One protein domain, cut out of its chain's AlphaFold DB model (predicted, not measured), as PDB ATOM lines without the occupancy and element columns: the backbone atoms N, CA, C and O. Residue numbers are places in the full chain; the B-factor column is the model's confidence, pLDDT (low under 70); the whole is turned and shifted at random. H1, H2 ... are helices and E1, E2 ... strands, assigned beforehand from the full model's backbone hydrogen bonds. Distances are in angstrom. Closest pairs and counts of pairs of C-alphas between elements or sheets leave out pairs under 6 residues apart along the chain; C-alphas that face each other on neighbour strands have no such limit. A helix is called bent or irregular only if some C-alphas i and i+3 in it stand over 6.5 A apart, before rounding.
ATOM      1  N   SER A   4     350.544 620.566 458.477       87.88
ATOM      2  CA  SER A   4     349.876 619.619 457.581       87.88
ATOM      3  C   SER A   4     348.346 619.648 457.667       87.88
ATOM      4  O   SER A   4     347.695 619.181 456.743       87.88
ATOM      5  N   MET A   5     347.758 620.153 458.757       87.25
ATOM      6  CA  MET A   5     346.301 620.250 458.928       87.25
ATOM      7  C   MET A   5     345.682 621.440 458.186       87.25
ATOM      8  O   MET A   5     344.497 621.404 457.876       87.25
ATOM      9  N   VAL A   6     346.465 622.479 457.890       91.31
ATOM     10  CA  VAL A   6     346.005 623.679 457.167       91.31
ATOM     11  C   VAL A   6     346.573 623.764 455.749       91.31
ATOM     12  O   VAL A   6     346.003 624.451 454.906       91.31
ATOM     13  N   ASP A   7     347.640 623.017 455.447       92.31
ATOM     14  CA  ASP A   7     348.211 622.923 454.098       92.31
ATOM     15  C   ASP A   7     347.178 622.551 453.012       92.31
ATOM     16  O   ASP A   7     347.213 623.175 451.950       92.31
ATOM     17  N   PRO A   8     346.215 621.626 453.235       94.25
ATOM     18  CA  PRO A   8     345.183 621.346 452.236       94.25
ATOM     19  C   PRO A   8     344.322 622.567 451.889       94.25
ATOM     20  O   PRO A   8     343.934 622.728 450.736       94.25
ATOM     21  N   ILE A   9     344.064 623.455 452.856       93.19
ATOM     22  CA  ILE A   9     343.311 624.702 452.635       93.19
ATOM     23  C   ILE A   9     344.120 625.626 451.718       93.19
ATOM     24  O   ILE A   9     343.590 626.142 450.737       93.19
ATOM     25  N   ALA A  10     345.420 625.784 451.990       92.12
ATOM     26  CA  ALA A  10     346.323 626.563 451.140       92.12
ATOM     27  C   ALA A  10     346.469 625.959 449.732       92.12
ATOM     28  O   ALA A  10     346.652 626.679 448.753       92.12
ATOM     29  N   GLN A  11     346.395 624.634 449.612       91.75
ATOM     30  CA  GLN A  11     346.440 623.958 448.321       91.75
ATOM     31  C   GLN A  11     345.166 624.212 447.503       91.75
ATOM     32  O   GLN A  11     345.274 624.459 446.306       91.75
ATOM     33  N   ALA A  12     343.993 624.192 448.144       91.50
ATOM     34  CA  ALA A  12     342.704 624.372 447.478       91.50
ATOM     35  C   ALA A  12     342.400 625.833 447.104       91.50
ATOM     36  O   ALA A  12     341.880 626.098 446.025       91.50
ATOM     37  N   TYR A  13     342.732 626.785 447.981       90.56
ATOM     38  CA  TYR A  13     342.384 628.205 447.811       90.56
ATOM     39  C   TYR A  13     343.580 629.100 447.441       90.56
ATOM     40  O   TYR A  13     343.437 630.317 447.328       90.56
ATOM     41  N   GLY A  14     344.762 628.511 447.240       89.50
ATOM     42  CA  GLY A  14     346.001 629.215 446.913       89.50
ATOM     43  C   GLY A  14     346.876 629.519 448.134       89.50
ATOM     44  O   GLY A  14     346.415 629.617 449.270       89.50
ATOM     45  N   ARG A  15     348.186 629.692 447.903       86.62
ATOM     46  CA  ARG A  15     349.186 629.848 448.982       86.62
ATOM     47  C   ARG A  15     348.942 631.055 449.889       86.62
ATOM     48  O   ARG A  15     349.327 631.013 451.049       86.62
ATOM     49  N   SER A  16     348.320 632.114 449.376       87.62
ATOM     50  CA  SER A  16     347.965 633.311 450.147       87.62
ATOM     51  C   SER A  16     346.784 633.092 451.100       87.62
ATOM     52  O   SER A  16     346.550 633.938 451.964       87.62
ATOM     53  N   ALA A  17     346.058 631.975 450.971       89.44
ATOM     54  CA  ALA A  17     344.899 631.678 451.801       89.44
ATOM     55  C   ALA A  17     345.260 631.265 453.232       89.44
ATOM     56  O   ALA A  17     344.401 631.319 454.110       89.44
ATOM     57  N   VAL A  18     346.511 630.867 453.488       92.38
ATOM     58  CA  VAL A  18     346.999 630.535 454.830       92.38
ATOM     59  C   VAL A  18     348.322 631.248 455.077       92.38
ATOM     60  O   VAL A  18     349.336 630.938 454.457       92.38
ATOM     61  N   ASP A  19     348.315 632.179 456.022       93.69
ATOM     62  CA  ASP A  19     349.518 632.818 456.555       93.69
ATOM     63  C   ASP A  19     349.947 632.087 457.837       93.69
ATOM     64  O   ASP A  19     349.169 632.002 458.789       93.69
ATOM     65  N   TRP A  20     351.152 631.508 457.834       93.44
ATOM     66  CA  TRP A  20     351.680 630.646 458.897       93.44
ATOM     67  C   TRP A  20     352.850 631.318 459.607       93.44
ATOM     68  O   TRP A  20     353.922 631.483 459.021       93.44
ATOM     69  N   GLN A  21     352.672 631.631 460.890       93.75
ATOM     70  CA  GLN A  21     353.718 632.200 461.733       93.75
ATOM     71  C   GLN A  21     354.054 631.247 462.878       93.75
ATOM     72  O   GLN A  21     353.208 630.982 463.729       93.75
ATOM     73  N   GLU A  22     355.289 630.755 462.910       93.69
ATOM     74  CA  GLU A  22     355.767 629.777 463.890       93.69
ATOM     75  C   GLU A  22     356.636 630.444 464.956       93.69
ATOM     76  O   GLU A  22     357.455 631.310 464.650       93.69
ATOM     77  N   THR A  23     356.447 630.046 466.209       92.31
ATOM     78  CA  THR A  23     357.263 630.462 467.351       92.31
ATOM     79  C   THR A  23     357.875 629.209 467.982       92.31
ATOM     80  O   THR A  23     357.121 628.298 468.342       92.31
ATOM     81  N   PRO A  24     359.214 629.124 468.094       89.00
ATOM     82  CA  PRO A  24     359.880 627.961 468.670       89.00
ATOM     83  C   PRO A  24     359.606 627.842 470.174       89.00
ATOM     84  O   PRO A  24     359.243 628.819 470.832       89.00
ATOM     85  N   GLU A  25     359.809 626.640 470.713       85.88
ATOM     86  CA  GLU A  25     359.700 626.376 472.150       85.88
ATOM     87  C   GLU A  25     360.706 627.226 472.935       85.88
ATOM     88  O   GLU A  25     361.873 627.344 472.549       85.88
ATOM     89  N   ARG A  26     360.257 627.806 474.052       85.31
ATOM     90  CA  ARG A  26     361.123 628.527 474.989       85.31
ATOM     91  C   ARG A  26     361.254 627.697 476.261       85.31
ATOM     92  O   ARG A  26     360.304 627.667 477.038       85.31
ATOM     93  N   PRO A  27     362.396 627.027 476.489       75.69
ATOM     94  CA  PRO A  27     362.559 626.094 477.603       75.69
ATOM     95  C   PRO A  27     362.722 626.780 478.967       75.69
ATOM     96  O   PRO A  27     362.737 626.102 479.991       75.69
ATOM     97  N   GLU A  28     362.865 628.107 479.000       78.81
ATOM     98  CA  GLU A  28     363.051 628.877 480.228       78.81
ATOM     99  C   GLU A  28     361.819 628.779 481.130       78.81
ATOM    100  O   GLU A  28     360.729 629.247 480.792       78.81
ATOM    101  N   ALA A  29     362.003 628.157 482.294       74.88
ATOM    102  CA  ALA A  29     360.958 628.057 483.294       74.88
ATOM    103  C   ALA A  29     360.715 629.430 483.932       74.88
ATOM    104  O   ALA A  29     361.627 630.040 484.490       74.88
ATOM    105  N   THR A  30     359.474 629.898 483.882       74.44
ATOM    106  CA  THR A  30     359.024 631.091 484.611       74.44
ATOM    107  C   THR A  30     358.032 630.686 485.698       74.44
ATOM    108  O   THR A  30     357.522 629.563 485.688       74.44
ATOM    109  N   ALA A  31     357.722 631.594 486.629       69.31
ATOM    110  CA  ALA A  31     356.714 631.345 487.666       69.31
ATOM    111  C   ALA A  31     355.354 630.908 487.074       69.31
ATOM    112  O   ALA A  31     354.683 630.042 487.633       69.31
ATOM    113  N   ASP A  32     355.000 631.431 485.893       64.69
ATOM    114  CA  ASP A  32     353.753 631.128 485.178       64.69
ATOM    115  C   ASP A  32     353.875 629.989 484.145       64.69
ATOM    116  O   ASP A  32     352.865 629.575 483.548       64.69
ATOM    117  N   ALA A  33     355.098 629.499 483.904       67.75
ATOM    118  CA  ALA A  33     355.428 628.451 482.942       67.75
ATOM    119  C   ALA A  33     356.571 627.541 483.444       67.75
ATOM    120  O   ALA A  33     357.684 627.612 482.925       67.75
ATOM    121  N   PRO A  34     356.324 626.648 484.426       73.44
ATOM    122  CA  PRO A  34     357.343 625.756 484.995       73.44
ATOM    123  C   PRO A  34     357.993 624.789 483.991       73.44
ATOM    124  O   PRO A  34     359.066 624.263 484.267       73.44
ATOM    125  N   TYR A  35     357.365 624.558 482.833       77.62
ATOM    126  CA  TYR A  35     357.905 623.738 481.737       77.62
ATOM    127  C   TYR A  35     358.262 624.573 480.491       77.62
ATOM    128  O   TYR A  35     358.324 624.038 479.381       77.62
ATOM    129  N   GLY A  36     358.427 625.889 480.655       82.81
ATOM    130  CA  GLY A  36     358.641 626.827 479.555       82.81
ATOM    131  C   GLY A  36     357.398 627.050 478.687       82.81
ATOM    132  O   GLY A  36     356.338 626.462 478.919       82.81
ATOM    133  N   GLU A  37     357.504 627.894 477.663       85.88
ATOM    134  CA  GLU A  37     356.421 628.114 476.694       85.88
ATOM    135  C   GLU A  37     356.485 627.083 475.560       85.88
ATOM    136  O   GLU A  37     357.572 626.844 475.030       85.88
ATOM    137  N   PRO A  38     355.348 626.481 475.155       89.38
ATOM    138  CA  PRO A  38     355.347 625.507 474.068       89.38
ATOM    139  C   PRO A  38     355.731 626.147 472.739       89.38
ATOM    140  O   PRO A  38     355.433 627.317 472.504       89.38
ATOM    141  N   ALA A  39     356.271 625.344 471.820       90.88
ATOM    142  CA  ALA A  39     356.261 625.717 470.412       90.88
ATOM    143  C   ALA A  39     354.805 625.899 469.957       90.88
ATOM    144  O   ALA A  39     353.970 625.002 470.128       90.88
ATOM    145  N   TYR A  40     354.483 627.052 469.375       93.81
ATOM    146  CA  TYR A  40     353.148 627.325 468.843       93.81
ATOM    147  C   TYR A  40     353.201 628.108 467.532       93.81
ATOM    148  O   TYR A  40     354.150 628.829 467.234       93.81
ATOM    149  N   ALA A  41     352.173 627.930 466.715       94.50
ATOM    150  CA  ALA A  41     352.009 628.598 465.445       94.50
ATOM    151  C   ALA A  41     350.645 629.265 465.385       94.50
ATOM    152  O   ALA A  41     349.659 628.790 465.951       94.50
ATOM    153  N   VAL A  42     350.598 630.378 464.671       94.94
ATOM    154  CA  VAL A  42     349.377 631.101 464.360       94.94
ATOM    155  C   VAL A  42     349.142 630.978 462.863       94.94
ATOM    156  O   VAL A  42     349.944 631.463 462.067       94.94
ATOM    157  N   ALA A  43     348.031 630.347 462.493       93.94
ATOM    158  CA  ALA A  43     347.554 630.269 461.122       93.94
ATOM    159  C   ALA A  43     346.429 631.294 460.918       93.94
ATOM    160  O   ALA A  43     345.390 631.219 461.582       93.94
ATOM    161  N   ARG A  44     346.616 632.258 460.011       93.69
ATOM    162  CA  ARG A  44     345.540 633.157 459.566       93.69
ATOM    163  C   ARG A  44     344.964 632.636 458.255       93.69
ATOM    164  O   ARG A  44     345.687 632.551 457.265       93.69
ATOM    165  N   ILE A  45     343.677 632.308 458.250       91.88
ATOM    166  CA  ILE A  45     342.965 631.768 457.088       91.88
ATOM    167  C   ILE A  45     342.219 632.911 456.393       91.88
ATOM    168  O   ILE A  45     341.407 633.593 457.021       91.88
ATOM    169  N   ARG A  46     342.514 633.125 455.108       90.38
ATOM    170  CA  ARG A  46     341.984 634.190 454.245       90.38
ATOM    171  C   ARG A  46     341.457 633.592 452.942       90.38
ATOM    172  O   ARG A  46     342.183 633.495 451.959       90.38
ATOM    173  N   ILE A  47     340.197 633.178 452.931       86.00
ATOM    174  CA  ILE A  47     339.553 632.692 451.704       86.00
ATOM    175  C   ILE A  47     338.859 633.886 451.021       86.00
ATOM    176  O   ILE A  47     338.251 634.691 451.733       86.00
ATOM    177  N   PRO A  48     338.947 634.042 449.684       80.44
ATOM    178  CA  PRO A  48     338.240 635.102 448.968       80.44
ATOM    179  C   PRO A  48     336.751 635.140 449.331       80.44
ATOM    180  O   PRO A  48     336.136 634.091 449.503       80.44
ATOM    181  N   GLU A  49     336.193 636.347 449.473       80.25
ATOM    182  CA  GLU A  49     334.771 636.591 449.792       80.25
ATOM    183  C   GLU A  49     334.296 636.044 451.154       80.25
ATOM    184  O   GLU A  49     333.103 636.048 451.464       80.25
ATOM    185  N   ARG A  50     335.230 635.609 452.008       82.38
ATOM    186  CA  ARG A  50     334.955 635.016 453.322       82.38
ATOM    187  C   ARG A  50     335.686 635.758 454.445       82.38
ATOM    188  O   ARG A  50     336.682 636.442 454.196       82.38
ATOM    189  N   PRO A  51     335.200 635.662 455.695       81.88
ATOM    190  CA  PRO A  51     335.844 636.318 456.825       81.88
ATOM    191  C   PRO A  51     337.253 635.763 457.068       81.88
ATOM    192  O   PRO A  51     337.540 634.593 456.822       81.88
ATOM    193  N   THR A  52     338.145 636.614 457.577       87.69
ATOM    194  CA  THR A  52     339.471 636.169 458.021       87.69
ATOM    195  C   THR A  52     339.359 635.534 459.399       87.69
ATOM    196  O   THR A  52     338.784 636.126 460.310       87.69
ATOM    197  N   ALA A  53     339.955 634.358 459.563       89.31
ATOM    198  CA  ALA A  53     339.983 633.636 460.829       89.31
ATOM    199  C   ALA A  53     341.416 633.413 461.318       89.31
ATOM    200  O   ALA A  53     342.362 633.383 460.530       89.31
ATOM    201  N   LYS A  54     341.575 633.241 462.632       91.75
ATOM    202  CA  LYS A  54     342.858 632.947 463.278       91.75
ATOM    203  C   LYS A  54     342.748 631.645 464.064       91.75
ATOM    204  O   LYS A  54     341.871 631.515 464.911       91.75
ATOM    205  N   VAL A  55     343.673 630.726 463.815       93.12
ATOM    206  CA  VAL A  55     343.805 629.451 464.528       93.12
ATOM    207  C   VAL A  55     345.176 629.411 465.192       93.12
ATOM    208  O   VAL A  55     346.188 629.692 464.551       93.12
ATOM    209  N   THR A  56     345.213 629.070 466.478       94.81
ATOM    210  CA  THR A  56     346.462 628.868 467.223       94.81
ATOM    211  C   THR A  56     346.692 627.371 467.388       94.81
ATOM    212  O   THR A  56     345.813 626.664 467.869       94.81
ATOM    213  N   ILE A  57     347.869 626.887 466.997       94.12
ATOM    214  CA  ILE A  57     348.256 625.477 467.073       94.12
ATOM    215  C   ILE A  57     349.482 625.381 467.972       94.12
ATOM    216  O   ILE A  57     350.527 625.914 467.620       94.12
ATOM    217  N   ALA A  58     349.375 624.702 469.110       93.06
ATOM    218  CA  ALA A  58     350.503 624.463 470.010       93.06
ATOM    219  C   ALA A  58     350.904 622.988 469.999       93.06
ATOM    220  O   ALA A  58     350.046 622.104 469.941       93.06
ATOM    221  N   GLU A  59     352.206 622.717 470.056       90.75
ATOM    222  CA  GLU A  59     352.724 621.360 470.198       90.75
ATOM    223  C   GLU A  59     352.866 620.966 471.670       90.75
ATOM    224  O   GLU A  59     353.237 621.763 472.530       90.75
ATOM    225  N   ALA A  60     352.604 619.690 471.944       88.94
ATOM    226  CA  ALA A  60     352.809 619.075 473.247       88.94
ATOM    227  C   ALA A  60     353.655 617.803 473.086       88.94
ATOM    228  O   ALA A  60     353.192 616.682 473.311       88.94
ATOM    229  N   VAL A  61     354.899 617.974 472.632       83.19
ATOM    230  CA  VAL A  61     355.857 616.869 472.506       83.19
ATOM    231  C   VAL A  61     356.346 616.494 473.902       83.19
ATOM    232  O   VAL A  61     356.818 617.345 474.646       83.19
ATOM    233  N   TRP A  62     356.192 615.223 474.269       74.94
ATOM    234  CA  TRP A  62     356.522 614.712 475.604       74.94
ATOM    235  C   TRP A  62     357.577 613.592 475.580       74.94
ATOM    236  O   TRP A  62     358.024 613.130 476.632       74.94
ATOM    237  N   SER A  63     357.988 613.135 474.390       72.50
ATOM    238  CA  SER A  63     358.866 611.969 474.175       72.50
ATOM    239  C   SER A  63     360.241 612.072 474.836       72.50
ATOM    240  O   SER A  63     360.892 611.046 475.062       72.50
ATOM    241  N   ASP A  64     360.672 613.288 475.149       70.94
ATOM    242  CA  ASP A  64     361.977 613.580 475.737       70.94
ATOM    243  C   ASP A  64     361.884 614.067 477.192       70.94
ATOM    244  O   ASP A  64     362.906 614.282 477.835       70.94
ATOM    245  N   CYS A  65     360.672 614.167 477.747       69.56
ATOM    246  CA  CYS A  65     360.434 614.738 479.074       69.56
ATOM    247  C   CYS A  65     360.525 613.718 480.226       69.56
ATOM    248  O   CYS A  65     360.514 614.114 481.388       69.56
ATOM    249  N   PHE A  66     360.598 612.410 479.947       73.31
ATOM    250  CA  PHE A  66     360.618 611.374 480.988       73.31
ATOM    251  C   PHE A  66     362.024 610.828 481.262       73.31
ATOM    252  O   PHE A  66     362.839 610.626 480.355       73.31
ATOM    253  N   ARG A  67     362.300 610.530 482.537       73.00
ATOM    254  CA  ARG A  67     363.549 609.885 482.954       73.00
ATOM    255  C   ARG A  67     363.592 608.462 482.405       73.00
ATOM    256  O   ARG A  67     362.691 607.662 482.639       73.00
ATOM    257  N   ARG A  68     364.656 608.143 481.668       74.50
ATOM    258  CA  ARG A  68     364.874 606.804 481.114       74.50
ATOM    259  C   ARG A  68     365.848 606.020 481.993       74.50
ATOM    260  O   ARG A  68     366.813 606.615 482.477       74.50
ATOM    261  N   THR A 193     354.546 606.741 488.074       83.75
ATOM    262  CA  THR A 193     355.207 608.001 488.462       83.75
ATOM    263  C   THR A 193     355.576 608.881 487.266       83.75
ATOM    264  O   THR A 193     355.284 610.075 487.242       83.75
ATOM    265  N   GLU A 194     356.183 608.292 486.242       84.50
ATOM    266  CA  GLU A 194     356.572 608.977 485.016       84.50
ATOM    267  C   GLU A 194     355.336 609.403 484.229       84.50
ATOM    268  O   GLU A 194     355.293 610.521 483.723       84.50
ATOM    269  N   ARG A 195     354.303 608.557 484.165       87.75
ATOM    270  CA  ARG A 195     353.029 608.912 483.531       87.75
ATOM    271  C   ARG A 195     352.366 610.105 484.217       87.75
ATOM    272  O   ARG A 195     351.909 611.003 483.520       87.75
ATOM    273  N   GLU A 196     352.330 610.146 485.545       88.12
ATOM    274  CA  GLU A 196     351.751 611.270 486.289       88.12
ATOM    275  C   GLU A 196     352.507 612.581 486.015       88.12
ATOM    276  O   GLU A 196     351.871 613.618 485.810       88.12
ATOM    277  N   ALA A 197     353.840 612.525 485.908       85.69
ATOM    278  CA  ALA A 197     354.658 613.667 485.494       85.69
ATOM    279  C   ALA A 197     354.339 614.118 484.056       85.69
ATOM    280  O   ALA A 197     354.190 615.314 483.801       85.69
ATOM    281  N   LEU A 198     354.164 613.172 483.122       88.25
ATOM    282  CA  LEU A 198     353.747 613.473 481.746       88.25
ATOM    283  C   LEU A 198     352.363 614.128 481.697       88.25
ATOM    284  O   LEU A 198     352.160 615.079 480.947       88.25
ATOM    285  N   LEU A 199     351.415 613.653 482.502       90.00
ATOM    286  CA  LEU A 199     350.086 614.255 482.580       90.00
ATOM    287  C   LEU A 199     350.143 615.666 483.176       90.00
ATOM    288  O   LEU A 199     349.451 616.545 482.674       90.00
ATOM    289  N   GLY A 200     350.997 615.915 484.175       89.25
ATOM    290  CA  GLY A 200     351.245 617.265 484.694       89.25
ATOM    291  C   GLY A 200     351.840 618.210 483.641       89.25
ATOM    292  O   GLY A 200     351.408 619.356 483.519       89.25
ATOM    293  N   TYR A 201     352.776 617.717 482.826       89.62
ATOM    294  CA  TYR A 201     353.308 618.454 481.677       89.62
ATOM    295  C   TYR A 201     352.212 618.789 480.651       89.62
ATOM    296  O   TYR A 201     352.070 619.944 480.251       89.62
ATOM    297  N   LEU A 202     351.393 617.809 480.252       92.19
ATOM    298  CA  LEU A 202     350.308 618.025 479.285       92.19
ATOM    299  C   LEU A 202     349.222 618.961 479.823       92.19
ATOM    300  O   LEU A 202     348.723 619.803 479.080       92.19
ATOM    301  N   GLU A 203     348.889 618.860 481.109       92.25
ATOM    302  CA  GLU A 203     347.963 619.783 481.763       92.25
ATOM    303  C   GLU A 203     348.485 621.220 481.698       92.25
ATOM    304  O   GLU A 203     347.739 622.144 481.376       92.25
ATOM    305  N   HIS A 204     349.782 621.420 481.936       89.69
ATOM    306  CA  HIS A 204     350.399 622.733 481.807       89.69
ATOM    307  C   HIS A 204     350.291 623.289 480.374       89.69
ATOM    308  O   HIS A 204     349.934 624.456 480.186       89.69
ATOM    309  N   ARG A 205     350.536 622.448 479.357       91.38
ATOM    310  CA  ARG A 205     350.366 622.815 477.938       91.38
ATOM    311  C   ARG A 205     348.914 623.182 477.610       91.38
ATOM    312  O   ARG A 205     348.684 624.174 476.919       91.38
ATOM    313  N   LEU A 206     347.944 622.447 478.151       93.12
ATOM    314  CA  LEU A 206     346.522 622.745 477.981       93.12
ATOM    315  C   LEU A 206     346.145 624.093 478.616       93.12
ATOM    316  O   LEU A 206     345.570 624.939 477.938       93.12
ATOM    317  N   ARG A 207     346.564 624.358 479.860       91.75
ATOM    318  CA  ARG A 207     346.317 625.648 480.541       91.75
ATOM    319  C   ARG A 207     346.926 626.841 479.799       91.75
ATOM    320  O   ARG A 207     346.397 627.954 479.845       91.75
ATOM    321  N   TRP A 208     348.060 626.651 479.123       92.06
ATOM    322  CA  TRP A 208     348.650 627.693 478.277       92.06
ATOM    323  C   TRP A 208     347.727 628.072 477.106       92.06
ATOM    324  O   TRP A 208     347.584 629.267 476.822       92.06
ATOM    325  N   LEU A 209     347.066 627.084 476.483       93.12
ATOM    326  CA  LEU A 209     346.053 627.295 475.441       93.12
ATOM    327  C   LEU A 209     344.758 627.884 476.010       93.12
ATOM    328  O   LEU A 209     344.225 628.823 475.429       93.12
ATOM    329  N   GLU A 210     344.282 627.409 477.162       91.88
ATOM    330  CA  GLU A 210     343.060 627.921 477.811       91.88
ATOM    331  C   GLU A 210     343.127 629.420 478.115       91.88
ATOM    332  O   GLU A 210     342.113 630.113 478.039       91.88
ATOM    333  N   ARG A 211     344.319 629.953 478.408       91.94
ATOM    334  CA  ARG A 211     344.529 631.397 478.606       91.94
ATOM    335  C   ARG A 211     344.432 632.224 477.315       91.94
ATOM    336  O   ARG A 211     344.312 633.440 477.394       91.94
ATOM    337  N   ARG A 212     344.527 631.597 476.140       92.88
ATOM    338  CA  ARG A 212     344.658 632.268 474.829       92.88
ATOM    339  C   ARG A 212     343.546 631.930 473.841       92.88
ATOM    340  O   ARG A 212     343.440 632.583 472.804       92.88
ATOM    341  N   CYS A 213     342.776 630.886 474.108       92.12
ATOM    342  CA  CYS A 213     341.741 630.371 473.224       92.12
ATOM    343  C   CYS A 213     340.455 630.126 474.015       92.12
ATOM    344  O   CYS A 213     340.496 629.778 475.196       92.12
ATOM    345  N   ASP A 214     339.317 630.314 473.354       89.56
ATOM    346  CA  ASP A 214     337.997 630.072 473.948       89.56
ATOM    347  C   ASP A 214     337.544 628.630 473.746       89.56
ATOM    348  O   ASP A 214     337.023 628.019 474.670       89.56
ATOM    349  N   ASP A 215     337.818 628.086 472.560       91.50
ATOM    350  CA  ASP A 215     337.546 626.702 472.200       91.50
ATOM    351  C   ASP A 215     338.857 626.007 471.838       91.50
ATOM    352  O   ASP A 215     339.705 626.565 471.131       91.50
ATOM    353  N   ILE A 216     339.019 624.782 472.326       94.25
ATOM    354  CA  ILE A 216     340.221 623.974 472.147       94.25
ATOM    355  C   ILE A 216     339.840 622.644 471.504       94.25
ATOM    356  O   ILE A 216     338.928 621.949 471.955       94.25
ATOM    357  N   VAL A 217     340.595 622.272 470.472       94.50
ATOM    358  CA  VAL A 217     340.551 620.944 469.860       94.50
ATOM    359  C   VAL A 217     341.864 620.236 470.165       94.50
ATOM    360  O   VAL A 217     342.937 620.725 469.813       94.50
ATOM    361  N   ILE A 218     341.791 619.079 470.820       95.56
ATOM    362  CA  ILE A 218     342.966 618.254 471.116       95.56
ATOM    363  C   ILE A 218     343.095 617.196 470.030       95.56
ATOM    364  O   ILE A 218     342.215 616.356 469.883       95.56
ATOM    365  N   ILE A 219     344.212 617.200 469.306       94.38
ATOM    366  CA  ILE A 219     344.535 616.173 468.310       94.38
ATOM    367  C   ILE A 219     345.731 615.387 468.823       94.38
ATOM    368  O   ILE A 219     346.808 615.945 469.030       94.38
ATOM    369  N   ALA A 220     345.543 614.090 469.045       93.56
ATOM    370  CA  ALA A 220     346.531 613.263 469.717       93.56
ATOM    371  C   ALA A 220     346.775 611.954 468.965       93.56
ATOM    372  O   ALA A 220     345.850 611.222 468.615       93.56
ATOM    373  N   HIS A 221     348.049 611.646 468.728       91.31
ATOM    374  CA  HIS A 221     348.480 610.493 467.937       91.31
ATOM    375  C   HIS A 221     349.176 609.444 468.794       91.31
ATOM    376  O   HIS A 221     349.948 609.792 469.694       91.31
ATOM    377  N   SER A 222     348.944 608.162 468.483       88.62
ATOM    378  CA  SER A 222     349.595 607.043 469.173       88.62
ATOM    379  C   SER A 222     349.465 607.192 470.692       88.62
ATOM    380  O   SER A 222     348.423 607.622 471.172       88.62
ATOM    381  N   GLN A 223     350.514 606.924 471.467       88.88
ATOM    382  CA  GLN A 223     350.542 607.103 472.923       88.88
ATOM    383  C   GLN A 223     350.036 608.469 473.427       88.88
ATOM    384  O   GLN A 223     349.493 608.533 474.530       88.88
ATOM    385  N   GLY A 224     350.166 609.546 472.646       90.62
ATOM    386  CA  GLY A 224     349.619 610.850 473.017       90.62
ATOM    387  C   GLY A 224     348.099 610.825 473.199       90.62
ATOM    388  O   GLY A 224     347.588 611.532 474.059       90.62
ATOM    389  N   GLY A 225     347.379 609.986 472.449       91.81
ATOM    390  CA  GLY A 225     345.929 609.847 472.582       91.81
ATOM    391  C   GLY A 225     345.507 609.179 473.890       91.81
ATOM    392  O   GLY A 225     344.583 609.654 474.543       91.81
ATOM    393  N   TYR A 226     346.240 608.158 474.338       90.69
ATOM    394  CA  TYR A 226     346.053 607.566 475.666       90.69
ATOM    395  C   TYR A 226     346.284 608.586 476.788       90.69
ATOM    396  O   TYR A 226     345.495 608.667 477.726       90.69
ATOM    397  N   LEU A 227     347.349 609.388 476.689       91.69
ATOM    398  CA  LEU A 227     347.659 610.409 477.693       91.69
ATOM    399  C   LEU A 227     346.638 611.556 477.685       91.69
ATOM    400  O   LEU A 227     346.220 611.999 478.749       91.69
ATOM    401  N   ALA A 228     346.198 612.004 476.506       93.44
ATOM    402  CA  ALA A 228     345.155 613.016 476.372       93.44
ATOM    403  C   ALA A 228     343.818 612.536 476.955       93.44
ATOM    404  O   ALA A 228     343.174 613.278 477.691       93.44
ATOM    405  N   HIS A 229     343.433 611.280 476.705       92.62
ATOM    406  CA  HIS A 229     342.247 610.682 477.323       92.62
ATOM    407  C   HIS A 229     342.346 610.687 478.850       92.62
ATOM    408  O   HIS A 229     341.431 611.164 479.515       92.62
ATOM    409  N   GLN A 230     343.478 610.258 479.417       91.06
ATOM    410  CA  GLN A 230     343.675 610.306 480.868       91.06
ATOM    411  C   GLN A 230     343.648 611.726 481.431       91.06
ATOM    412  O   GLN A 230     343.084 611.945 482.500       91.06
ATOM    413  N   LEU A 231     344.231 612.690 480.717       92.38
ATOM    414  CA  LEU A 231     344.193 614.097 481.101       92.38
ATOM    415  C   LEU A 231     342.750 614.620 481.164       92.38
ATOM    416  O   LEU A 231     342.405 615.319 482.115       92.38
ATOM    417  N   LEU A 232     341.917 614.270 480.180       91.81
ATOM    418  CA  LEU A 232     340.506 614.666 480.114       91.81
ATOM    419  C   LEU A 232     339.625 613.899 481.108       91.81
ATOM    420  O   LEU A 232     338.592 614.417 481.525       91.81
ATOM    421  N   ALA A 233     340.018 612.687 481.501       88.81
ATOM    422  CA  ALA A 233     339.308 611.882 482.493       88.81
ATOM    423  C   ALA A 233     339.609 612.282 483.949       88.81
ATOM    424  O   ALA A 233     338.860 611.913 484.854       88.81
ATOM    425  N   ARG A 234     340.700 613.017 484.194       87.12
ATOM    426  CA  ARG A 234     341.117 613.443 485.538       87.12
ATOM    427  C   ARG A 234     340.128 614.398 486.200       87.12
ATOM    428  O   ARG A 234     339.457 615.179 485.530       87.12
ATOM    429  N   ASP A 235     340.106 614.346 487.534       82.75
ATOM    430  CA  ASP A 235     339.363 615.252 488.417       82.75
ATOM    431  C   ASP A 235     337.907 615.476 487.967       82.75
ATOM    432  O   ASP A 235     337.444 616.613 487.885       82.75
ATOM    433  N   ASN A 236     337.200 614.397 487.605       81.00
ATOM    434  CA  ASN A 236     335.830 614.436 487.072       81.00
ATOM    435  C   ASN A 236     335.655 615.362 485.854       81.00
ATOM    436  O   ASN A 236     334.647 616.049 485.721       81.00
ATOM    437  N   GLY A 237     336.635 615.386 484.948       80.81
ATOM    438  CA  GLY A 237     336.533 616.149 483.706       80.81
ATOM    439  C   GLY A 237     336.861 617.633 483.845       80.81
ATOM    440  O   GLY A 237     336.522 618.407 482.952       80.81
ATOM    441  N   ARG A 238     337.556 618.047 484.914       85.00
ATOM    442  CA  ARG A 238     337.989 619.445 485.126       85.00
ATOM    443  C   ARG A 238     338.705 620.044 483.911       85.00
ATOM    444  O   ARG A 238     338.496 621.204 483.576       85.00
ATOM    445  N   ASN A 239     339.527 619.245 483.235       85.00
ATOM    446  CA  ASN A 239     340.319 619.674 482.078       85.00
ATOM    447  C   ASN A 239     339.509 619.739 480.765       85.00
ATOM    448  O   ASN A 239     340.089 619.901 479.696       85.00
ATOM    449  N   GLN A 240     338.183 619.580 480.816       87.19
ATOM    450  CA  GLN A 240     337.308 619.646 479.641       87.19
ATOM    451  C   GLN A 240     336.664 621.031 479.450       87.19
ATOM    452  O   GLN A 240     335.957 621.236 478.469       87.19
ATOM    453  N   ALA A 241     336.902 621.998 480.347       86.19
ATOM    454  CA  ALA A 241     336.145 623.254 480.409       86.19
ATOM    455  C   ALA A 241     336.080 624.037 479.080       86.19
ATOM    456  O   ALA A 241     335.011 624.524 478.716       86.19
ATOM    457  N   LYS A 242     337.204 624.135 478.355       91.31
ATOM    458  CA  LYS A 242     337.296 624.784 477.030       91.31
ATOM    459  C   LYS A 242     337.513 623.804 475.874       91.31
ATOM    460  O   LYS A 242     337.675 624.220 474.729       91.31
ATOM    461  N   VAL A 243     337.572 622.502 476.152       92.62
ATOM    462  CA  VAL A 243     337.845 621.489 475.129       92.62
ATOM    463  C   VAL A 243     336.528 621.110 474.466       92.62
ATOM    464  O   VAL A 243     335.690 620.458 475.076       92.62
ATOM    465  N   ILE A 244     336.350 621.516 473.210       91.50
ATOM    466  CA  ILE A 244     335.128 621.227 472.445       91.50
ATOM    467  C   ILE A 244     335.219 619.910 471.683       91.50
ATOM    468  O   ILE A 244     334.198 619.280 471.420       91.50
ATOM    469  N   ARG A 245     336.439 619.484 471.328       92.44
ATOM    470  CA  ARG A 245     336.660 618.247 470.581       92.44
ATOM    471  C   ARG A 245     337.971 617.567 470.957       92.44
ATOM    472  O   ARG A 245     339.023 618.203 471.019       92.44
ATOM    473  N   PHE A 246     337.920 616.252 471.130       94.31
ATOM    474  CA  PHE A 246     339.079 615.376 471.256       94.31
ATOM    475  C   PHE A 246     339.155 614.436 470.050       94.31
ATOM    476  O   PHE A 246     338.235 613.664 469.789       94.31
ATOM    477  N   VAL A 247     340.261 614.491 469.311       94.12
ATOM    478  CA  VAL A 247     340.534 613.666 468.132       94.12
ATOM    479  C   VAL A 247     341.715 612.742 468.422       94.12
ATOM    480  O   VAL A 247     342.878 613.150 468.384       94.12
ATOM    481  N   GLY A 248     341.418 611.476 468.696       93.62
ATOM    482  CA  GLY A 248     342.415 610.416 468.798       93.62
ATOM    483  C   GLY A 248     342.743 609.834 467.423       93.62
ATOM    484  O   GLY A 248     341.848 609.564 466.622       93.62
ATOM    485  N   VAL A 249     344.030 609.656 467.120       91.56
ATOM    486  CA  VAL A 249     344.506 609.095 465.848       91.56
ATOM    487  C   VAL A 249     345.404 607.899 466.123       91.56
ATOM    488  O   VAL A 249     346.544 608.054 466.567       91.56
ATOM    489  N   GLY A 250     344.889 606.693 465.879       87.62
ATOM    490  CA  GLY A 250     345.541 605.449 466.279       87.62
ATOM    491  C   GLY A 250     345.985 605.524 467.740       87.62
ATOM    492  O   GLY A 250     347.129 605.188 468.029       87.62
ATOM    493  N   SER A 251     345.128 606.033 468.631       86.56
ATOM    494  CA  SER A 251     345.461 606.692 469.910       86.56
ATOM    495  C   SER A 251     346.165 605.846 470.975       86.56
ATOM    496  O   SER A 251     346.305 606.272 472.120       86.56
ATOM    497  N   GLY A 252     346.558 604.611 470.671       85.75
ATOM    498  CA  GLY A 252     347.129 603.700 471.660       85.75
ATOM    499  C   GLY A 252     346.170 603.339 472.794       85.75
ATOM    500  O   GLY A 252     346.540 602.524 473.634       85.75
ATOM    501  N   LEU A 253     344.951 603.888 472.810       87.50
ATOM    502  CA  LEU A 253     344.061 603.866 473.958       87.50
ATOM    503  C   LEU A 253     343.734 602.432 474.368       87.50
ATOM    504  O   LEU A 253     343.998 602.041 475.500       87.50
ATOM    505  N   LYS A 254     343.287 601.631 473.395       84.62
ATOM    506  CA  LYS A 254     342.980 600.207 473.553       84.62
ATOM    507  C   LYS A 254     344.204 599.339 473.903       84.62
ATOM    508  O   LYS A 254     344.165 598.637 474.912       84.62
ATOM    509  N   PRO A 255     345.309 599.344 473.128       81.81
ATOM    510  CA  PRO A 255     346.448 598.482 473.445       81.81
ATOM    511  C   PRO A 255     347.119 598.853 474.767       81.81
ATOM    512  O   PRO A 255     347.444 597.963 475.548       81.81
ATOM    513  N   THR A 388     332.675 619.660 483.258       61.44
ATOM    514  CA  THR A 388     332.043 620.729 484.048       61.44
ATOM    515  C   THR A 388     331.417 621.836 483.191       61.44
ATOM    516  O   THR A 388     330.772 622.734 483.727       61.44
ATOM    517  N   SER A 389     331.637 621.824 481.873       62.69
ATOM    518  CA  SER A 389     331.083 622.795 480.931       62.69
ATOM    519  C   SER A 389     329.664 622.407 480.493       62.69
ATOM    520  O   SER A 389     329.295 621.238 480.449       62.69
ATOM    521  N   ALA A 390     328.861 623.406 480.114       59.38
ATOM    522  CA  ALA A 390     327.524 623.183 479.552       59.38
ATOM    523  C   ALA A 390     327.549 622.546 478.145       59.38
ATOM    524  O   ALA A 390     326.509 622.138 477.633       59.38
ATOM    525  N   ARG A 391     328.724 622.498 477.501       70.25
ATOM    526  CA  ARG A 391     328.922 622.008 476.134       70.25
ATOM    527  C   ARG A 391     329.479 620.590 476.190       70.25
ATOM    528  O   ARG A 391     330.509 620.362 476.817       70.25
ATOM    529  N   GLU A 392     328.810 619.654 475.529       79.00
ATOM    530  CA  GLU A 392     329.273 618.270 475.461       79.00
ATOM    531  C   GLU A 392     330.548 618.169 474.608       79.00
ATOM    532  O   GLU A 392     330.621 618.723 473.511       79.00
ATOM    533  N   LEU A 393     331.564 617.484 475.140       88.50
ATOM    534  CA  LEU A 393     332.824 617.225 474.448       88.50
ATOM    535  C   LEU A 393     332.586 616.253 473.289       88.50
ATOM    536  O   LEU A 393     332.211 615.101 473.504       88.50
ATOM    537  N   GLU A 394     332.905 616.671 472.068       90.38
ATOM    538  CA  GLU A 394     332.886 615.770 470.923       90.38
ATOM    539  C   GLU A 394     334.156 614.907 470.900       90.38
ATOM    540  O   GLU A 394     335.267 615.411 470.740       90.38
ATOM    541  N   TRP A 395     334.028 613.587 471.011       91.88
ATOM    542  CA  TRP A 395     335.171 612.677 470.915       91.88
ATOM    543  C   TRP A 395     335.122 611.865 469.618       91.88
ATOM    544  O   TRP A 395     334.152 611.170 469.339       91.88
ATOM    545  N   ARG A 396     336.197 611.939 468.826       92.12
ATOM    546  CA  ARG A 396     336.392 611.196 467.575       92.12
ATOM    547  C   ARG A 396     337.659 610.342 467.643       92.12
ATOM    548  O   ARG A 396     338.728 610.845 467.979       92.12
ATOM    549  N   GLU A 397     337.573 609.069 467.261       90.69
ATOM    550  CA  GLU A 397     338.731 608.165 467.165       90.69
ATOM    551  C   GLU A 397     338.934 607.651 465.731       90.69
ATOM    552  O   GLU A 397     338.185 606.799 465.236       90.69
ATOM    553  N   HIS A 398     340.002 608.117 465.083       89.69
ATOM    554  CA  HIS A 398     340.410 607.711 463.742       89.69
ATOM    555  C   HIS A 398     341.490 606.635 463.791       89.69
ATOM    556  O   HIS A 398     342.562 606.826 464.356       89.69
ATOM    557  N   SER A 399     341.269 605.519 463.104       87.31
ATOM    558  CA  SER A 399     342.324 604.535 462.879       87.31
ATOM    559  C   SER A 399     342.192 603.862 461.522       87.31
ATOM    560  O   SER A 399     341.106 603.734 460.957       87.31
ATOM    561  N   SER A 400     343.314 603.425 460.962       83.44
ATOM    562  CA  SER A 400     343.330 602.569 459.788       83.44
ATOM    563  C   SER A 400     343.083 601.121 460.195       83.44
ATOM    564  O   SER A 400     343.596 600.646 461.202       83.44
ATOM    565  N   GLN A 401     342.399 600.357 459.346       73.31
ATOM    566  CA  GLN A 401     342.186 598.914 459.550       73.31
ATOM    567  C   GLN A 401     343.487 598.082 459.507       73.31
ATOM    568  O   GLN A 401     343.484 596.871 459.755       73.31
ATOM    569  N   HIS A 402     344.596 598.691 459.096       72.94
ATOM    570  CA  HIS A 402     345.913 598.055 459.037       72.94
ATOM    571  C   HIS A 402     346.710 598.334 460.292       72.94
ATOM    572  O   HIS A 402     347.502 597.478 460.684       72.94
ATOM    573  N   ASP A 403     346.472 599.495 460.899       77.94
ATOM    574  CA  ASP A 403     347.218 599.994 462.036       77.94
ATOM    575  C   ASP A 403     347.171 598.975 463.170       77.94
ATOM    576  O   ASP A 403     346.111 598.655 463.702       77.94
ATOM    577  N   MET A 404     348.340 598.443 463.518       72.12
ATOM    578  CA  MET A 404     348.479 597.444 464.572       72.12
ATOM    579  C   MET A 404     347.946 597.945 465.922       72.12
ATOM    580  O   MET A 404     347.439 597.143 466.702       72.12
ATOM    581  N   VAL A 405     348.028 599.253 466.168       73.12
ATOM    582  CA  VAL A 405     347.604 599.912 467.406       73.12
ATOM    583  C   VAL A 405     346.107 600.218 467.362       73.12
ATOM    584  O   VAL A 405     345.365 599.873 468.279       73.12
ATOM    585  N   GLY A 406     345.644 600.837 466.274       71.31
ATOM    586  CA  GLY A 406     344.272 601.337 466.155       71.31
ATOM    587  C   GLY A 406     343.215 600.311 465.720       71.31
ATOM    588  O   GLY A 406     342.024 600.617 465.774       71.31
ATOM    589  N   ARG A 407     343.611 599.107 465.280       74.75
ATOM    590  CA  ARG A 407     342.678 598.076 464.773       74.75
ATOM    591  C   ARG A 407     342.018 597.211 465.847       74.75
ATOM    592  O   ARG A 407     341.144 596.419 465.495       74.75
ATOM    593  N   MET A 408     342.468 597.294 467.101       75.81
ATOM    594  CA  MET A 408     341.972 596.432 468.177       75.81
ATOM    595  C   MET A 408     340.464 596.590 468.370       75.81
ATOM    596  O   MET A 408     339.945 597.709 468.387       75.81
ATOM    597  N   LEU A 409     339.769 595.470 468.559       70.81
ATOM    598  CA  LEU A 409     338.356 595.485 468.935       70.81
ATOM    599  C   LEU A 409     338.159 595.870 470.396       70.81
ATOM    600  O   LEU A 409     337.333 596.729 470.690       70.81
ATOM    601  N   LEU A 410     338.948 595.262 471.280       70.38
ATOM    602  CA  LEU A 410     338.820 595.410 472.722       70.38
ATOM    603  C   LEU A 410     339.916 596.319 473.295       70.38
ATOM    604  O   LEU A 410     341.029 596.319 472.759       70.38
ATOM    605  N   PRO A 411     339.635 597.024 474.405       75.12
ATOM    606  CA  PRO A 411     338.298 597.301 474.949       75.12
ATOM    607  C   PRO A 411     337.419 598.100 473.960       75.12
ATOM    608  O   PRO A 411     337.960 598.815 473.108       75.12
ATOM    609  N   PRO A 412     336.083 597.963 474.035       75.75
ATOM    610  CA  PRO A 412     335.183 598.782 473.234       75.75
ATOM    611  C   PRO A 412     335.298 600.254 473.651       75.75
ATOM    612  O   PRO A 412     335.581 600.568 474.807       75.75
ATOM    613  N   LEU A 413     335.105 601.147 472.685       80.06
ATOM    614  CA  LEU A 413     334.910 602.576 472.936       80.06
ATOM    615  C   LEU A 413     333.405 602.871 472.889       80.06
ATOM    616  O   LEU A 413     332.678 602.073 472.291       80.06
ATOM    617  N   PRO A 414     332.939 603.991 473.468       80.81
ATOM    618  CA  PRO A 414     331.547 604.410 473.326       80.81
ATOM    619  C   PRO A 414     331.131 604.478 471.851       80.81
ATOM    620  O   PRO A 414     331.922 604.894 471.001       80.81
ATOM    621  N   ASP A 415     329.892 604.095 471.539       70.19
ATOM    622  CA  ASP A 415     329.454 603.894 470.147       70.19
ATOM    623  C   ASP A 415     329.562 605.144 469.268       70.19
ATOM    624  O   ASP A 415     329.783 605.041 468.065       70.19
ATOM    625  N   GLN A 416     329.477 606.327 469.872       74.62
ATOM    626  CA  GLN A 416     329.519 607.614 469.173       74.62
ATOM    627  C   GLN A 416     330.949 608.088 468.850       74.62
ATOM    628  O   GLN A 416     331.133 609.060 468.120       74.62
ATOM    629  N   VAL A 417     331.969 607.408 469.380       83.25
ATOM    630  CA  VAL A 417     333.368 607.862 469.342       83.25
ATOM    631  C   VAL A 417     334.124 607.327 468.137       83.25
ATOM    632  O   VAL A 417     334.904 608.046 467.501       83.25
ATOM    633  N   GLU A 418     333.963 606.036 467.844       75.75
ATOM    634  CA  GLU A 418     334.737 605.395 466.786       75.75
ATOM    635  C   GLU A 418     334.323 605.923 465.419       75.75
ATOM    636  O   GLU A 418     333.215 605.683 464.948       75.75
ATOM    637  N   GLN A 419     335.260 606.574 464.737       78.00
ATOM    638  CA  GLN A 419     335.039 607.034 463.378       78.00
ATOM    639  C   GLN A 419     335.403 605.941 462.373       78.00
ATOM    640  O   GLN A 419     336.274 605.087 462.602       78.00
ATOM    641  N   GLU A 420     334.741 605.981 461.218       67.94
ATOM    642  CA  GLU A 420     335.003 605.046 460.133       67.94
ATOM    643  C   GLU A 420     336.481 605.083 459.697       67.94
ATOM    644  O   GLU A 420     337.119 606.135 459.605       67.94
ATOM    645  N   ALA A 421     337.036 603.916 459.367       75.50
ATOM    646  CA  ALA A 421     338.482 603.744 459.271       75.50
ATOM    647  C   ALA A 421     339.174 604.650 458.235       75.50
ATOM    648  O   ALA A 421     338.794 604.681 457.063       75.50
ATOM    649  N   THR A 422     340.247 605.336 458.620       82.00
ATOM    650  CA  THR A 422     341.001 606.209 457.709       82.00
ATOM    651  C   THR A 422     341.758 605.370 456.665       82.00
ATOM    652  O   THR A 422     342.541 604.480 457.032       82.00
ATOM    653  N   PRO A 423     341.567 605.616 455.354       79.38
ATOM    654  CA  PRO A 423     342.323 604.929 454.314       79.38
ATOM    655  C   PRO A 423     343.783 605.400 454.320       79.38
ATOM    656  O   PRO A 423     344.075 606.584 454.163       79.38
ATOM    657  N   VAL A 424     344.700 604.445 454.483       75.81
ATOM    658  CA  VAL A 424     346.160 604.639 454.424       75.81
ATOM    659  C   VAL A 424     346.750 603.566 453.480       75.81
ATOM    660  O   VAL A 424     346.005 602.826 452.830       75.81
ATOM    661  N   LEU A 425     348.074 603.515 453.314       67.06
ATOM    662  CA  LEU A 425     348.777 602.705 452.308       67.06
ATOM    663  C   LEU A 425     348.499 601.194 452.395       67.06
ATOM    664  O   LEU A 425     348.535 600.526 451.353       67.06
ATOM    665  N   GLY A 426     348.203 600.670 453.585       65.00
ATOM    666  CA  GLY A 426     347.835 599.277 453.830       65.00
ATOM    667  C   GLY A 426     348.869 598.460 454.608       65.00
ATOM    668  O   GLY A 426     348.736 597.234 454.659       65.00
ATOM    669  N   HIS A 427     349.909 599.083 455.172       69.25
ATOM    670  CA  HIS A 427     350.994 598.383 455.868       69.25
ATOM    671  C   HIS A 427     350.922 598.596 457.392       69.25
ATOM    672  O   HIS A 427     351.029 599.738 457.837       69.25
ATOM    673  N   PRO A 428     350.845 597.539 458.225       63.00
ATOM    674  CA  PRO A 428     350.504 597.672 459.645       63.00
ATOM    675  C   PRO A 428     351.369 598.616 460.485       63.00
ATOM    676  O   PRO A 428     350.838 599.367 461.294       63.00
ATOM    677  N   LEU A 429     352.689 598.597 460.278       63.88
ATOM    678  CA  LEU A 429     353.626 599.458 461.015       63.88
ATOM    679  C   LEU A 429     353.770 600.853 460.401       63.88
ATOM    680  O   LEU A 429     354.115 601.805 461.087       63.88
ATOM    681  N   ARG A 430     353.528 600.970 459.093       73.06
ATOM    682  CA  ARG A 430     353.802 602.201 458.346       73.06
ATOM    683  C   ARG A 430     352.575 603.098 458.309       73.06
ATOM    684  O   ARG A 430     352.703 604.313 458.339       73.06
ATOM    685  N   ASP A 431     351.389 602.505 458.268       77.81
ATOM    686  CA  ASP A 431     350.131 603.242 458.304       77.81
ATOM    687  C   ASP A 431     349.994 604.017 459.614       77.81
ATOM    688  O   ASP A 431     349.537 605.157 459.593       77.81
ATOM    689  N   HIS A 432     350.494 603.449 460.718       83.56
ATOM    690  CA  HIS A 432     350.485 604.102 462.021       83.56
ATOM    691  C   HIS A 432     351.234 605.442 462.024       83.56
ATOM    692  O   HIS A 432     350.804 606.374 462.688       83.56
ATOM    693  N   THR A 433     352.316 605.586 461.254       83.44
ATOM    694  CA  THR A 433     353.124 606.819 461.218       83.44
ATOM    695  C   THR A 433     352.754 607.758 460.067       83.44
ATOM    696  O   THR A 433     353.376 608.803 459.912       83.44
ATOM    697  N   LEU A 434     351.794 607.392 459.210       85.38
ATOM    698  CA  LEU A 434     351.498 608.118 457.966       85.38
ATOM    699  C   LEU A 434     350.159 608.858 457.955       85.38
ATOM    700  O   LEU A 434     349.813 609.454 456.931       85.38
ATOM    701  N   TYR A 435     349.423 608.868 459.067       87.12
ATOM    702  CA  TYR A 435     348.141 609.571 459.172       87.12
ATOM    703  C   TYR A 435     348.226 611.050 458.776       87.12
ATOM    704  O   TYR A 435     347.376 611.530 458.031       87.12
ATOM    705  N   PHE A 436     349.287 611.736 459.208       89.19
ATOM    706  CA  PHE A 436     349.516 613.160 458.940       89.19
ATOM    707  C   PHE A 436     350.374 613.419 457.697       89.19
ATOM    708  O   PHE A 436     350.891 614.518 457.510       89.19
ATOM    709  N   SER A 437     350.573 612.409 456.843       88.25
ATOM    710  CA  SER A 437     351.310 612.623 455.598       88.25
ATOM    711  C   SER A 437     350.554 613.593 454.673       88.25
ATOM    712  O   SER A 437     349.323 613.546 454.634       88.25
ATOM    713  N   PRO A 438     351.255 614.426 453.880       84.62
ATOM    714  CA  PRO A 438     350.609 615.330 452.918       84.62
ATOM    715  C   PRO A 438     349.744 614.592 451.885       84.62
ATOM    716  O   PRO A 438     348.712 615.091 451.448       84.62
ATOM    717  N   ASP A 439     350.129 613.354 451.557       83.19
ATOM    718  CA  ASP A 439     349.391 612.434 450.680       83.19
ATOM    719  C   ASP A 439     348.211 611.731 451.408       83.19
ATOM    720  O   ASP A 439     347.630 610.783 450.877       83.19
ATOM    721  N   GLY A 440     347.902 612.096 452.657       85.94
ATOM    722  CA  GLY A 440     346.927 611.421 453.515       85.94
ATOM    723  C   GLY A 440     345.512 611.994 453.420       85.94
ATOM    724  O   GLY A 440     345.306 613.188 453.215       85.94
ATOM    725  N   MET A 441     344.502 611.148 453.627       89.56
ATOM    726  CA  MET A 441     343.102 611.603 453.662       89.56
ATOM    727  C   MET A 441     342.737 612.295 454.980       89.56
ATOM    728  O   MET A 441     341.915 613.206 454.977       89.56
ATOM    729  N   LEU A 442     343.371 611.910 456.096       91.44
ATOM    730  CA  LEU A 442     343.053 612.482 457.408       91.44
ATOM    731  C   LEU A 442     343.364 613.977 457.474       91.44
ATOM    732  O   LEU A 442     342.557 614.726 457.999       91.44
ATOM    733  N   VAL A 443     344.479 614.436 456.904       92.75
ATOM    734  CA  VAL A 443     344.818 615.869 456.927       92.75
ATOM    735  C   VAL A 443     343.790 616.732 456.192       92.75
ATOM    736  O   VAL A 443     343.514 617.845 456.619       92.75
ATOM    737  N   ARG A 444     343.153 616.201 455.139       93.69
ATOM    738  CA  ARG A 444     342.057 616.874 454.420       93.69
ATOM    739  C   ARG A 444     340.760 616.850 455.214       93.69
ATOM    740  O   ARG A 444     340.011 617.819 455.176       93.69
ATOM    741  N   GLN A 445     340.503 615.770 455.944       93.44
ATOM    742  CA  GLN A 445     339.381 615.713 456.874       93.44
ATOM    743  C   GLN A 445     339.555 616.735 458.007       93.44
ATOM    744  O   GLN A 445     338.653 617.532 458.230       93.44
ATOM    745  N   LEU A 446     340.740 616.791 458.626       93.50
ATOM    746  CA  LEU A 446     341.076 617.768 459.665       93.50
ATOM    747  C   LEU A 446     341.010 619.211 459.147       93.50
ATOM    748  O   LEU A 446     340.523 620.080 459.858       93.50
ATOM    749  N   ALA A 447     341.430 619.469 457.906       94.06
ATOM    750  CA  ALA A 447     341.247 620.772 457.269       94.06
ATOM    751  C   ALA A 447     339.762 621.167 457.184       94.06
ATOM    752  O   ALA A 447     339.404 622.294 457.511       94.06
ATOM    753  N   GLY A 448     338.891 620.230 456.794       93.56
ATOM    754  CA  GLY A 448     337.443 620.446 456.767       93.56
ATOM    755  C   GLY A 448     336.851 620.680 458.156       93.56
ATOM    756  O   GLY A 448     335.998 621.548 458.315       93.56
ATOM    757  N   ASP A 449     337.343 619.960 459.165       92.56
ATOM    758  CA  ASP A 449     336.954 620.157 460.564       92.56
ATOM    759  C   ASP A 449     337.363 621.547 461.074       92.56
ATOM    760  O   ASP A 449     336.548 622.225 461.691       92.56
ATOM    761  N   VAL A 450     338.570 622.022 460.740       92.38
ATOM    762  CA  VAL A 450     339.005 623.395 461.056       92.38
ATOM    763  C   VAL A 450     338.072 624.422 460.413       92.38
ATOM    764  O   VAL A 450     337.661 625.365 461.082       92.38
ATOM    765  N   LEU A 451     337.704 624.252 459.137       91.94
ATOM    766  CA  LEU A 451     336.746 625.152 458.483       91.94
ATOM    767  C   LEU A 451     335.379 625.117 459.182       91.94
ATOM    768  O   LEU A 451     334.796 626.172 459.410       91.94
ATOM    769  N   SER A 452     334.898 623.932 459.565       91.56
ATOM    770  CA  SER A 452     333.623 623.757 460.269       91.56
ATOM    771  C   SER A 452     333.621 624.448 461.635       91.56
ATOM    772  O   SER A 452     332.676 625.162 461.964       91.56
ATOM    773  N   ASP A 453     334.705 624.322 462.400       90.12
ATOM    774  CA  ASP A 453     334.832 624.975 463.706       90.12
ATOM    775  C   ASP A 453     334.828 626.504 463.576       90.12
ATOM    776  O   ASP A 453     334.255 627.202 464.413       90.12
ATOM    777  N   LEU A 454     335.403 627.038 462.497       88.19
ATOM    778  CA  LEU A 454     335.393 628.472 462.204       88.19
ATOM    779  C   LEU A 454     334.020 628.979 461.731       88.19
ATOM    780  O   LEU A 454     333.644 630.112 462.057       88.19
ATOM    781  N   GLU A 455     333.251 628.156 461.010       86.44
ATOM    782  CA  GLU A 455     331.874 628.478 460.594       86.44
ATOM    783  C   GLU A 455     330.935 628.658 461.779       86.44
ATOM    784  O   GLU A 455     330.073 629.529 461.736       86.44
ATOM    785  N   THR A 456     331.116 627.909 462.871       70.50
ATOM    786  CA  THR A 456     330.249 628.062 464.056       70.50
ATOM    787  C   THR A 456     330.266 629.476 464.651       70.50
ATOM    788  O   THR A 456     329.370 629.828 465.416       70.50
ATOM    789  N   LYS A 457     331.261 630.300 464.291       66.38
ATOM    790  CA  LYS A 457     331.445 631.671 464.787       66.38
ATOM    791  C   LYS A 457     331.270 632.761 463.726       66.38
ATOM    792  O   LYS A 457     331.245 633.936 464.083       66.38
ATOM    793  N   THR A 458     331.205 632.422 462.437       66.75
ATOM    794  CA  THR A 458     331.251 633.402 461.331       66.75
ATOM    795  C   THR A 458     330.439 632.940 460.104       66.75
ATOM    796  O   THR A 458     329.761 631.922 460.150       66.75
ATOM    797  N   LYS A 459     330.441 633.700 458.996       70.69
ATOM    798  CA  LYS A 459     329.794 633.278 457.732       70.69
ATOM    799  C   LYS A 459     330.453 632.007 457.160       70.69
ATOM    800  O   LYS A 459     331.610 631.730 457.452       70.69
ATOM    801  N   SER A 460     329.726 631.269 456.313       80.00
ATOM    802  CA  SER A 460     330.157 629.959 455.793       80.00
ATOM    803  C   SER A 460     331.537 629.971 455.107       80.00
ATOM    804  O   SER A 460     331.812 630.769 454.210       80.00
ATOM    805  N   PHE A 461     332.368 629.007 455.499       83.88
ATOM    806  CA  PHE A 461     333.624 628.573 454.895       83.88
ATOM    807  C   PHE A 461     333.462 627.335 453.991       83.88
ATOM    808  O   PHE A 461     334.455 626.716 453.602       83.88
ATOM    809  N   GLY A 462     332.241 626.977 453.589       87.19
ATOM    810  CA  GLY A 462     331.973 625.819 452.734       87.19
ATOM    811  C   GLY A 462     332.410 624.487 453.352       87.19
ATOM    812  O   GLY A 462     332.763 623.566 452.612       87.19
TER     813      GLY A 462
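Overview. This is residues 4 to 68, 193 to 255 and 388 to 462 of the 588 residues of an uncharacterized protein of Streptomyces sp. SID8354 (UniProt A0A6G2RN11). Two small sheets of three strands have their edge strands E3 and E4 near each other; H2 and H5 each graze both sheets, and H3 covers one face of the parallel sheet, E4 E5 E6. H1 grazes the antiparallel sheet, E1 E2 E3, while H4 and the long unnamed stretch 399 to 427 lie away from the middle. The printed part has 203 residues, with five named helices and six named strands in the order H1 E1 E2 E3 H2 E4 H3 E5 E6 H4 H5; the class is mixed, and under half of the residues are in named elements. It is compact, with a radius of gyration of the C-alphas of 17.3 A and spans of 51 by 47 by 35 A.

Arrangement. The parallel sheet runs E4, residues 216 to 221, E5, residues 243 to 249, and E6, residues 394 to 398. N 218 and O 245 are 2.9 A apart, and N 246 and O 394 are 2.8 A apart, both within hydrogen-bond range. H3, residues 223 to 240, lies over E4 and E5 at a height over the sheet of 10.0 A, making two layers, helices on one face of a sheet. On the local plane it runs along the strands, at 16 degrees to E5. E4, H3 and E5 form a strand-helix-strand unit, two parallel neighbour strands with a helix between, and its crossover is right-handed. H3 is irregular, with C-alphas 236 and 239 8.5 A apart and a kink of 104 degrees near residue 234. H2, residues 193 to 210, touches H3 with residues 198 to 203 alone, closest at the C-alphas of Leu 199 and Leu 231, 6.1 A, at a steep tilt of 68 degrees, only just short of about perpendicular. The meander, each strand the antiparallel neighbour of the one before, is E1, residues 18 to 23, E2, residues 40 to 45, and E3, residues 53 to 58. N 21 and O 42 are 3.0 A apart, and N 43 and O 55 are 2.8 A apart, both within hydrogen-bond range. H5, residues 441 to 455, touches H1, residues 7 to 13, with residues 443 to 447 alone, closest at the C-alphas of Arg 444 and Pro 8, 5.9 A. H4, residues 428 to 431, touches no helix. In H1, H2 and H5 every O i to N i+4 pair is within hydrogen-bond range; in H3 9 of 14 are, and H4 is too short for such a pair.

Along the chain. H1 begins at C-alpha 7 (348.211, 622.923, 454.098), E4 at C-alpha 216 (340.221, 623.974, 472.147), and H5 ends at C-alpha 455 (331.874, 628.478, 460.594). From first to last C-alpha, H2 is 25.6 A, H5 21.4 A, H3 19.4 A and E5 16.9 A.

Size, cuts and confidence. The two C-alphas farthest apart, those of Glu 49 and Arg 68, are 52.7 A apart. Residues 69 to 192 and 256 to 387 are not printed, with C-alpha gaps of 12.2 A and 28.5 A across the cuts. The links E1 to E2 and E6 to H4 are long. Mean pLDDT of the printed part is 84.9; 15 residues are under 70, among them 31 to 33, 388 to 390 and 425 to 429.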